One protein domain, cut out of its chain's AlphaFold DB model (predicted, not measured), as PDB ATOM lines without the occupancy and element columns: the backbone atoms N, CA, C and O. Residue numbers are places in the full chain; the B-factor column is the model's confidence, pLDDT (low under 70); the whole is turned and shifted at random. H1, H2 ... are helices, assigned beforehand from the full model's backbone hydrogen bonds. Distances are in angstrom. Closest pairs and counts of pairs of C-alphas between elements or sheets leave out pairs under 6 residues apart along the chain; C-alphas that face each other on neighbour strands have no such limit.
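AT A GLANCE: This is residues 312 to 393 of the 502 residues of the protein "RFC1 domain-containing protein" of Schistosoma rodhaini (UniProt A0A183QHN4). Helices H2 and H3 form a hairpin in a flat body, with H4 crossing H2, H6 packing on H3 and H1 off to one side. The 82 printed residues hold six named helices, H1 to H6 in order, and no named strand: all helix, compact, radius of gyration of the C-alphas 12.7 A, spans 38 by 33 by 17 A.

HOW THE PARTS SIT: H1, residues 312 to 316, is close to but not clearly touching H3, residues 344 to 354. The hub H2, residues 326 to 342, has a kink of 52 degrees near residue 333. With residues 339 to 341 alone it touches H3, a hairpin at a shallow tilt of 31 degrees, opposite ways; the closest C-alphas, of Ile 340 and Ala 347, are 4.9 A apart. With residues 333 to 337 alone it touches H4, residues 358 to 366, closest C-alphas Ala 333 and Val 364, 6.1 A. H5, residues 376 to 379, only just touches H2, with 3 pairs of C-alphas within 8 A. H6, residues 384 to 391, touches H3 at a steep tilt of 51 degrees, the same way. Every O i to N i+4 pair is within hydrogen-bond range in H3 and H4, 10 of 13 in H2, 3 of 4 in H6, and 0 of 1 in H1, where 1 of 2 O i to N i+3 pairs is; H5 is too short.

IN THESE COORDINATES: H2 spans 24.5 A and H3 15.2 A. C-alpha 312 is at (98.983, 143.262, 133.901), C-alpha 391 at (103.752, 123.636, 137.927).

THE WHOLE: The printed part has no cut and no long link. Residues 319 to 323 and 377 to 389 have pLDDT under 70.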
ATOM      1  N   SER A 312     100.425 143.520 133.909       78.50
ATOM      2  CA  SER A 312      98.983 143.262 133.901       78.50
ATOM      3  C   SER A 312      98.636 141.980 134.663       78.50
ATOM      4  O   SER A 312      97.697 141.996 135.458       78.50
ATOM      5  N   HIS A 313      99.445 140.923 134.520       78.50
ATOM      6  CA  HIS A 313      99.291 139.661 135.252       78.50
ATOM      7  C   HIS A 313      99.525 139.866 136.760       78.50
ATOM      8  O   HIS A 313      98.680 139.519 137.586       78.50
ATOM      9  N   LEU A 314     100.606 140.565 137.125       80.00
ATOM     10  CA  LEU A 314     100.958 140.880 138.516       80.00
ATOM     11  C   LEU A 314     100.026 141.899 139.204       80.00
ATOM     12  O   LEU A 314     100.163 142.117 140.413       80.00
ATOM     13  N   ARG A 315      99.087 142.527 138.477       79.38
ATOM     14  CA  ARG A 315      98.264 143.658 138.956       79.38
ATOM     15  C   ARG A 315      97.331 143.314 140.124       79.38
ATOM     16  O   ARG A 315      96.922 144.208 140.862       79.38
ATOM     17  N   LEU A 316      96.963 142.040 140.276       80.31
ATOM     18  CA  LEU A 316      96.090 141.576 141.363       80.31
ATOM     19  C   LEU A 316      96.862 141.275 142.654       80.31
ATOM     20  O   LEU A 316      96.323 141.477 143.741       80.31
ATOM     21  N   ALA A 317      98.121 140.841 142.544       77.75
ATOM     22  CA  ALA A 317      99.002 140.603 143.687       77.75
ATOM     23  C   ALA A 317      99.778 141.866 144.111       77.75
ATOM     24  O   ALA A 317     100.147 142.012 145.276       77.75
ATOM     25  N   THR A 318     100.033 142.793 143.179       74.19
ATOM     26  CA  THR A 318     100.797 144.026 143.416       74.19
ATOM     27  C   THR A 318     100.247 145.200 142.603       74.19
ATOM     28  O   THR A 318      99.873 145.046 141.447       74.19
ATOM     29  N   HIS A 319     100.297 146.419 143.147       69.88
ATOM     30  CA  HIS A 319     100.006 147.643 142.378       69.88
ATOM     31  C   HIS A 319     101.193 148.131 141.515       69.88
ATOM     32  O   HIS A 319     101.192 149.278 141.051       69.88
ATOM     33  N   CYS A 320     102.212 147.290 141.303       61.91
ATOM     34  CA  CYS A 320     103.387 147.634 140.505       61.91
ATOM     35  C   CYS A 320     103.010 147.855 139.027       61.91
ATOM     36  O   CYS A 320     102.010 147.327 138.544       61.91
ATOM     37  N   GLY A 321     103.762 148.700 138.314       61.00
ATOM     38  CA  GLY A 321     103.483 149.020 136.911       61.00
ATOM     39  C   GLY A 321     102.161 149.759 136.643       61.00
ATOM     40  O   GLY A 321     101.772 149.910 135.487       61.00
ATOM     41  N   SER A 322     101.451 150.236 137.673       63.16
ATOM     42  CA  SER A 322     100.182 150.967 137.512       63.16
ATOM     43  C   SER A 322     100.343 152.358 136.882       63.16
ATOM     44  O   SER A 322      99.437 152.805 136.180       63.16
ATOM     45  N   SER A 323     101.489 153.013 137.094       68.31
ATOM     46  CA  SER A 323     101.847 154.322 136.524       68.31
ATOM     47  C   SER A 323     102.845 154.231 135.362       68.31
ATOM     48  O   SER A 323     102.694 154.936 134.370       68.31
ATOM     49  N   ASN A 324     103.857 153.367 135.476       76.81
ATOM     50  CA  ASN A 324     104.839 153.080 134.430       76.81
ATOM     51  C   ASN A 324     105.313 151.618 134.569       76.81
ATOM     52  O   ASN A 324     105.862 151.282 135.627       76.81
ATOM     53  N   PRO A 325     105.153 150.751 133.548       72.62
ATOM     54  CA  PRO A 325     105.554 149.343 133.616       72.62
ATOM     55  C   PRO A 325     107.050 149.157 133.916       72.62
ATOM     56  O   PRO A 325     107.407 148.211 134.608       72.62
ATOM     57  N   LEU A 326     107.925 150.085 133.506       78.12
ATOM     58  CA  LEU A 326     109.376 149.993 133.738       78.12
ATOM     59  C   LEU A 326     109.778 150.002 135.227       78.12
ATOM     60  O   LEU A 326     110.883 149.575 135.554       78.12
ATOM     61  N   THR A 327     108.891 150.412 136.141       81.44
ATOM     62  CA  THR A 327     109.105 150.241 137.596       81.44
ATOM     63  C   THR A 327     109.262 148.769 137.987       81.44
ATOM     64  O   THR A 327     110.101 148.425 138.816       81.44
ATOM     65  N   LEU A 328     108.531 147.872 137.317       82.25
ATOM     66  CA  LEU A 328     108.630 146.430 137.518       82.25
ATOM     67  C   LEU A 328     110.004 145.890 137.087       82.25
ATOM     68  O   LEU A 328     110.592 145.068 137.788       82.25
ATOM     69  N   LEU A 329     110.528 146.385 135.962       81.88
ATOM     70  CA  LEU A 329     111.836 146.004 135.424       81.88
ATOM     71  C   LEU A 329     112.988 146.409 136.357       81.88
ATOM     72  O   LEU A 329     113.921 145.632 136.558       81.88
ATOM     73  N   LEU A 330     112.913 147.611 136.932       80.00
ATOM     74  CA  LEU A 330     113.953 148.158 137.803       80.00
ATOM     75  C   LEU A 330     113.947 147.506 139.195       80.00
ATOM     76  O   LEU A 330     114.974 146.983 139.630       80.00
ATOM     77  N   ASP A 331     112.794 147.503 139.871       83.44
ATOM     78  CA  ASP A 331     112.723 147.176 141.301       83.44
ATOM     79  C   ASP A 331     112.409 145.692 141.572       83.44
ATOM     80  O   ASP A 331     112.854 145.134 142.576       83.44
ATOM     81  N   TYR A 332     111.650 145.027 140.687       83.75
ATOM     82  CA  TYR A 332     111.043 143.715 140.971       83.75
ATOM     83  C   TYR A 332     111.594 142.562 140.126       83.75
ATOM     84  O   TYR A 332     111.730 141.454 140.643       83.75
ATOM     85  N   ALA A 333     111.957 142.780 138.859       85.19
ATOM     86  CA  ALA A 333     112.424 141.699 137.987       85.19
ATOM     87  C   ALA A 333     113.659 140.979 138.567       85.19
ATOM     88  O   ALA A 333     113.722 139.746 138.584       85.19
ATOM     89  N   THR A 334     114.610 141.730 139.138       86.62
ATOM     90  CA  THR A 334     115.818 141.133 139.730       86.62
ATOM     91  C   THR A 334     115.545 140.260 140.969       86.62
ATOM     92  O   THR A 334     115.993 139.111 140.929       86.62
ATOM     93  N   PRO A 335     114.793 140.661 142.020       86.88
ATOM     94  CA  PRO A 335     114.449 139.745 143.114       86.88
ATOM     95  C   PRO A 335     113.511 138.601 142.691       86.88
ATOM     96  O   PRO A 335     113.670 137.491 143.200       86.88
ATOM     97  N   ILE A 336     112.599 138.808 141.728       85.94
ATOM     98  CA  ILE A 336     111.757 137.725 141.182       85.94
ATOM     99  C   ILE A 336     112.632 136.630 140.546       85.94
ATOM    100  O   ILE A 336     112.466 135.452 140.865       85.94
ATOM    101  N   SER A 337     113.631 137.001 139.732       85.12
ATOM    102  CA  SER A 337     114.563 136.030 139.133       85.12
ATOM    103  C   SER A 337     115.363 135.220 140.173       85.12
ATOM    104  O   SER A 337     115.730 134.075 139.906       85.12
ATOM    105  N   GLU A 338     115.603 135.757 141.378       84.50
ATOM    106  CA  GLU A 338     116.246 135.009 142.472       84.50
ATOM    107  C   GLU A 338     115.284 134.060 143.183       84.50
ATOM    108  O   GLU A 338     115.669 132.944 143.524       84.50
ATOM    109  N   LEU A 339     114.035 134.474 143.401       83.19
ATOM    110  CA  LEU A 339     113.017 133.618 144.014       83.19
ATOM    111  C   LEU A 339     112.728 132.388 143.142       83.19
ATOM    112  O   LEU A 339     112.647 131.282 143.670       83.19
ATOM    113  N   ILE A 340     112.681 132.564 141.817       82.19
ATOM    114  CA  ILE A 340     112.487 131.474 140.846       82.19
ATOM    115  C   ILE A 340     113.689 130.508 140.797       82.19
ATOM    116  O   ILE A 340     113.505 129.312 140.580       82.19
ATOM    117  N   THR A 341     114.924 130.988 140.998       78.88
ATOM    118  CA  THR A 341     116.145 130.167 140.825       78.88
ATOM    119  C   THR A 341     116.659 129.485 142.098       78.88
ATOM    120  O   THR A 341     117.460 128.553 141.999       78.88
ATOM    121  N   ARG A 342     116.215 129.896 143.295       77.81
ATOM    122  CA  ARG A 342     116.689 129.332 144.577       77.81
ATOM    123  C   ARG A 342     116.145 127.926 144.862       77.81
ATOM    124  O   ARG A 342     116.927 126.994 145.073       77.81
ATOM    125  N   ASP A 343     114.823 127.771 144.892       80.88
ATOM    126  CA  ASP A 343     114.145 126.542 145.327       80.88
ATOM    127  C   ASP A 343     112.843 126.285 144.551       80.88
ATOM    128  O   ASP A 343     112.115 127.219 144.233       80.88
ATOM    129  N   ILE A 344     112.551 125.012 144.269       78.75
ATOM    130  CA  ILE A 344     111.458 124.592 143.379       78.75
ATOM    131  C   ILE A 344     110.098 124.770 144.062       78.75
ATOM    132  O   ILE A 344     109.217 125.413 143.497       78.75
ATOM    133  N   ASP A 345     109.920 124.234 145.271       80.62
ATOM    134  CA  ASP A 345     108.625 124.281 145.963       80.62
ATOM    135  C   ASP A 345     108.274 125.716 146.382       80.62
ATOM    136  O   ASP A 345     107.126 126.150 146.237       80.62
ATOM    137  N   SER A 346     109.279 126.486 146.809       83.81
ATOM    138  CA  SER A 346     109.147 127.923 147.069       83.81
ATOM    139  C   SER A 346     108.788 128.711 145.801       83.81
ATOM    140  O   SER A 346     107.903 129.567 145.847       83.81
ATOM    141  N   ALA A 347     109.422 128.411 144.659       83.31
ATOM    142  CA  ALA A 347     109.110 129.059 143.386       83.31
ATOM    143  C   ALA A 347     107.678 128.753 142.921       83.31
ATOM    144  O   ALA A 347     106.980 129.669 142.509       83.31
ATOM    145  N   ILE A 348     107.187 127.515 143.038       82.81
ATOM    146  CA  ILE A 348     105.806 127.168 142.646       82.81
ATOM    147  C   ILE A 348     104.786 127.933 143.495       82.81
ATOM    148  O   ILE A 348     103.834 128.499 142.956       82.81
ATOM    149  N   GLN A 349     104.994 128.005 144.814       84.62
ATOM    150  CA  GLN A 349     104.125 128.787 145.702       84.62
ATOM    151  C   GLN A 349     104.150 130.281 145.348       84.62
ATOM    152  O   GLN A 349     103.103 130.931 145.366       84.62
ATOM    153  N   PHE A 350     105.313 130.815 144.964       85.44
ATOM    154  CA  PHE A 350     105.445 132.182 144.462       85.44
ATOM    155  C   PHE A 350     104.685 132.389 143.138       85.44
ATOM    156  O   PHE A 350     103.838 133.272 143.059       85.44
ATOM    157  N   LEU A 351     104.900 131.540 142.127       84.75
ATOM    158  CA  LEU A 351     104.234 131.647 140.822       84.75
ATOM    159  C   LEU A 351     102.702 131.569 140.942       84.75
ATOM    160  O   LEU A 351     102.002 132.356 140.310       84.75
ATOM    161  N   ILE A 352     102.175 130.681 141.794       83.00
ATOM    162  CA  ILE A 352     100.726 130.550 142.032       83.00
ATOM    163  C   ILE A 352     100.165 131.767 142.782       83.00
ATOM    164  O   ILE A 352      99.100 132.267 142.422       83.00
ATOM    165  N   SER A 353     100.854 132.261 143.819       85.44
ATOM    166  CA  SER A 353     100.364 133.394 144.625       85.44
ATOM    167  C   SER A 353     100.437 134.739 143.898       85.44
ATOM    168  O   SER A 353      99.572 135.586 144.115       85.44
ATOM    169  N   TYR A 354     101.409 134.912 143.000       83.75
ATOM    170  CA  TYR A 354     101.543 136.093 142.144       83.75
ATOM    171  C   TYR A 354     100.896 135.931 140.758       83.75
ATOM    172  O   TYR A 354     100.906 136.882 139.982       83.75
ATOM    173  N   GLN A 355     100.301 134.768 140.462       79.50
ATOM    174  CA  GLN A 355      99.590 134.465 139.209       79.50
ATOM    175  C   GLN A 355     100.461 134.679 137.958       79.50
ATOM    176  O   GLN A 355     100.042 135.312 136.992       79.50
ATOM    177  N   ILE A 356     101.684 134.149 138.003       82.12
ATOM    178  CA  ILE A 356     102.710 134.240 136.954       82.12
ATOM    179  C   ILE A 356     102.648 132.972 136.084       82.12
ATOM    180  O   ILE A 356     102.659 131.859 136.623       82.12
ATOM    181  N   THR A 357     102.592 133.122 134.756       80.44
ATOM    182  CA  THR A 357     102.601 132.001 133.791       80.44
ATOM    183  C   THR A 357     104.011 131.446 133.528       80.44
ATOM    184  O   THR A 357     105.013 132.024 133.947       80.44
ATOM    185  N   ARG A 358     104.127 130.337 132.776       77.00
ATOM    186  CA  ARG A 358     105.426 129.872 132.233       77.00
ATOM    187  C   ARG A 358     106.045 130.912 131.285       77.00
ATOM    188  O   ARG A 358     107.240 131.168 131.364       77.00
ATOM    189  N   GLU A 359     105.227 131.535 130.439       77.50
ATOM    190  CA  GLU A 359     105.649 132.533 129.443       77.50
ATOM    191  C   GLU A 359     106.173 133.819 130.119       77.50
ATOM    192  O   GLU A 359     107.151 134.424 129.670       77.50
ATOM    193  N   ASP A 360     105.593 134.189 131.265       80.44
ATOM    194  CA  ASP A 360     106.085 135.268 132.126       80.44
ATOM    195  C   ASP A 360     107.444 134.950 132.771       80.44
ATOM    196  O   ASP A 360     108.265 135.853 132.922       80.44
ATOM    197  N   VAL A 361     107.706 133.695 133.164       83.62
ATOM    198  CA  VAL A 361     109.003 133.300 133.755       83.62
ATOM    199  C   VAL A 361     110.127 133.496 132.746       83.62
ATOM    200  O   VAL A 361     111.134 134.128 133.073       83.62
ATOM    201  N   ASP A 362     109.936 133.020 131.518       82.06
ATOM    202  CA  ASP A 362     110.918 133.167 130.444       82.06
ATOM    203  C   ASP A 362     111.115 134.657 130.097       82.06
ATOM    204  O   ASP A 362     112.248 135.128 129.967       82.06
ATOM    205  N   SER A 363     110.023 135.433 130.090       82.69
ATOM    206  CA  SER A 363     110.051 136.892 129.913       82.69
ATOM    207  C   SER A 363     110.821 137.618 131.027       82.69
ATOM    208  O   SER A 363     111.625 138.498 130.738       82.69
ATOM    209  N   VAL A 364     110.638 137.254 132.303       86.19
ATOM    210  CA  VAL A 364     111.400 137.826 133.436       86.19
ATOM    211  C   VAL A 364     112.893 137.512 133.327       86.19
ATOM    212  O   VAL A 364     113.731 138.328 133.723       86.19
ATOM    213  N   MET A 365     113.249 136.345 132.795       84.69
ATOM    214  CA  MET A 365     114.648 135.948 132.635       84.69
ATOM    215  C   MET A 365     115.317 136.733 131.499       84.69
ATOM    216  O   MET A 365     116.390 137.287 131.730       84.69
ATOM    217  N   GLU A 366     114.652 136.916 130.350       84.62
ATOM    218  CA  GLU A 366     115.122 137.837 129.298       84.62
ATOM    219  C   GLU A 366     115.237 139.286 129.814       84.62
ATOM    220  O   GLU A 366     116.237 139.964 129.589       84.62
ATOM    221  N   LEU A 367     114.251 139.759 130.583       85.12
ATOM    222  CA  LEU A 367     114.269 141.093 131.196       85.12
ATOM    223  C   LEU A 367     115.359 141.270 132.275       85.12
ATOM    224  O   LEU A 367     115.645 142.398 132.679       85.12
ATOM    225  N   THR A 368     115.981 140.188 132.757       85.00
ATOM    226  CA  THR A 368     117.084 140.246 133.734       85.00
ATOM    227  C   THR A 368     118.456 139.901 133.155       85.00
ATOM    228  O   THR A 368     119.441 139.960 133.900       85.00
ATOM    229  N   THR A 369     118.567 139.630 131.851       84.75
ATOM    230  CA  THR A 369     119.861 139.492 131.171       84.75
ATOM    231  C   THR A 369     120.510 140.862 130.937       84.75
ATOM    232  O   THR A 369     119.879 141.795 130.451       84.75
ATOM    233  N   TRP A 370     121.803 140.991 131.244       83.12
ATOM    234  CA  TRP A 370     122.614 142.175 130.916       83.12
ATOM    235  C   TRP A 370     123.987 141.726 130.391       83.12
ATOM    236  O   TRP A 370     124.423 140.632 130.745       83.12
ATOM    237  N   PRO A 371     124.747 142.558 129.648       79.88
ATOM    238  CA  PRO A 371     126.057 142.158 129.109       79.88
ATOM    239  C   PRO A 371     127.057 141.631 130.158       79.88
ATOM    240  O   PRO A 371     127.870 140.766 129.859       79.88
ATOM    241  N   ASN A 372     126.958 142.106 131.407       79.88
ATOM    242  CA  ASN A 372     127.770 141.653 132.546       79.88
ATOM    243  C   ASN A 372     126.995 140.749 133.538       79.88
ATOM    244  O   ASN A 372     127.442 140.546 134.667       79.88
ATOM    245  N   ARG A 373     125.803 140.256 133.168       78.75
ATOM    246  CA  ARG A 373     124.935 139.376 133.974       78.75
ATOM    247  C   ARG A 373     124.213 138.371 133.054       78.75
ATOM    248  O   ARG A 373     123.119 138.681 132.579       78.75
ATOM    249  N   PRO A 374     124.803 137.191 132.782       75.94
ATOM    250  CA  PRO A 374     124.169 136.169 131.950       75.94
ATOM    251  C   PRO A 374     122.913 135.586 132.617       75.94
ATOM    252  O   PRO A 374     122.706 135.733 133.825       75.94
ATOM    253  N   ASN A 375     122.089 134.895 131.825       76.19
ATOM    254  CA  ASN A 375     120.820 134.320 132.273       76.19
ATOM    255  C   ASN A 375     120.990 133.413 133.498       76.19
ATOM    256  O   ASN A 375     121.649 132.376 133.439       76.19
ATOM    257  N   ARG A 376     120.324 133.774 134.604       70.12
ATOM    258  CA  ARG A 376     120.412 133.076 135.901       70.12
ATOM    259  C   ARG A 376     119.923 131.621 135.856       70.12
ATOM    260  O   ARG A 376     120.292 130.831 136.721       70.12
ATOM    261  N   MET A 377     119.158 131.243 134.831       63.94
ATOM    262  CA  MET A 377     118.767 129.851 134.580       63.94
ATOM    263  C   MET A 377     119.934 128.962 134.122       63.94
ATOM    264  O   MET A 377     119.917 127.770 134.409       63.94
ATOM    265  N   LEU A 378     120.972 129.515 133.478       67.19
ATOM    266  CA  LEU A 378     122.116 128.738 132.968       67.19
ATOM    267  C   LEU A 378     122.966 128.113 134.088       67.19
ATOM    268  O   LEU A 378     123.678 127.144 133.854       67.19
ATOM    269  N   SER A 379     122.872 128.633 135.316       63.66
ATOM    270  CA  SER A 379     123.470 128.028 136.517       63.66
ATOM    271  C   SER A 379     122.588 126.969 137.200       63.66
ATOM    272  O   SER A 379     122.979 126.434 138.235       63.66
ATOM    273  N   VAL A 380     121.393 126.680 136.673       61.00
ATOM    274  CA  VAL A 380     120.364 125.841 137.320       61.00
ATOM    275  C   VAL A 380     120.151 124.548 136.528       61.00
ATOM    276  O   VAL A 380     119.064 124.232 136.046       61.00
ATOM    277  N   ASP A 381     121.226 123.775 136.416       50.19
ATOM    278  CA  ASP A 381     121.214 122.482 135.736       50.19
ATOM    279  C   ASP A 381     120.217 121.503 136.399       50.19
ATOM    280  O   ASP A 381     120.067 121.460 137.626       50.19
ATOM    281  N   SER A 382     119.517 120.700 135.594       57.41
ATOM    282  CA  SER A 382     118.504 119.685 135.974       57.41
ATOM    283  C   SER A 382     117.240 120.101 136.765       57.41
ATOM    284  O   SER A 382     116.255 119.363 136.720       57.41
ATOM    285  N   LYS A 383     117.185 121.242 137.474       54.00
ATOM    286  CA  LYS A 383     115.995 121.604 138.289       54.00
ATOM    287  C   LYS A 383     114.818 122.168 137.478       54.00
ATOM    288  O   LYS A 383     113.670 122.030 137.895       54.00
ATOM    289  N   VAL A 384     115.074 122.812 136.339       55.00
ATOM    290  CA  VAL A 384     114.042 123.572 135.602       55.00
ATOM    291  C   VAL A 384     112.993 122.660 134.949       55.00
ATOM    292  O   VAL A 384     111.800 122.943 135.013       55.00
ATOM    293  N   THR A 385     113.405 121.510 134.412       52.81
ATOM    294  CA  THR A 385     112.485 120.494 133.864       52.81
ATOM    295  C   THR A 385     111.677 119.769 134.945       52.81
ATOM    296  O   THR A 385     110.648 119.162 134.646       52.81
ATOM    297  N   ALA A 386     112.093 119.847 136.215       61.12
ATOM    298  CA  ALA A 386     111.246 119.461 137.339       61.12
ATOM    299  C   ALA A 386     110.202 120.549 137.638       61.12
ATOM    300  O   ALA A 386     109.028 120.207 137.762       61.12
ATOM    301  N   LEU A 387     110.604 121.829 137.681       68.75
ATOM    302  CA  LEU A 387     109.732 122.986 137.946       68.75
ATOM    303  C   LEU A 387     108.534 123.066 136.983       68.75
ATOM    304  O   LEU A 387     107.400 123.234 137.427       68.75
ATOM    305  N   THR A 388     108.746 122.887 135.677       66.44
ATOM    306  CA  THR A 388     107.647 122.869 134.687       66.44
ATOM    307  C   THR A 388     106.709 121.675 134.907       66.44
ATOM    308  O   THR A 388     105.485 121.819 134.941       66.44
ATOM    309  N   ARG A 389     107.276 120.486 135.157       68.62
ATOM    310  CA  ARG A 389     106.540 119.239 135.436       68.62
ATOM    311  C   ARG A 389     105.834 119.208 136.794       68.62
ATOM    312  O   ARG A 389     105.035 118.292 137.017       68.62
ATOM    313  N   THR A 390     106.122 120.123 137.715       70.62
ATOM    314  CA  THR A 390     105.380 120.300 138.975       70.62
ATOM    315  C   THR A 390     104.352 121.422 138.865       70.62
ATOM    316  O   THR A 390     103.213 121.208 139.273       70.62
ATOM    317  N   TYR A 391     104.685 122.541 138.214       75.62
ATOM    318  CA  TYR A 391     103.752 123.636 137.927       75.62
ATOM    319  C   TYR A 391     102.518 123.158 137.137       75.62
ATOM    320  O   TYR A 391     101.385 123.409 137.548       75.62
ATOM    321  N   ASN A 392     102.713 122.340 136.095       74.69
ATOM    322  CA  ASN A 392     101.612 121.752 135.316       74.69
ATOM    323  C   ASN A 392     100.748 120.746 136.114       74.69
ATOM    324  O   ASN A 392      99.652 120.397 135.681       74.69
ATOM    325  N   LYS A 393     101.213 120.260 137.277       76.62
ATOM    326  CA  LYS A 393     100.421 119.399 138.181       76.62
ATOM    327  C   LYS A 393      99.613 120.208 139.195       76.62
ATOM    328  O   LYS A 393      98.573 119.736 139.652       76.62
TER     329      LYS A 393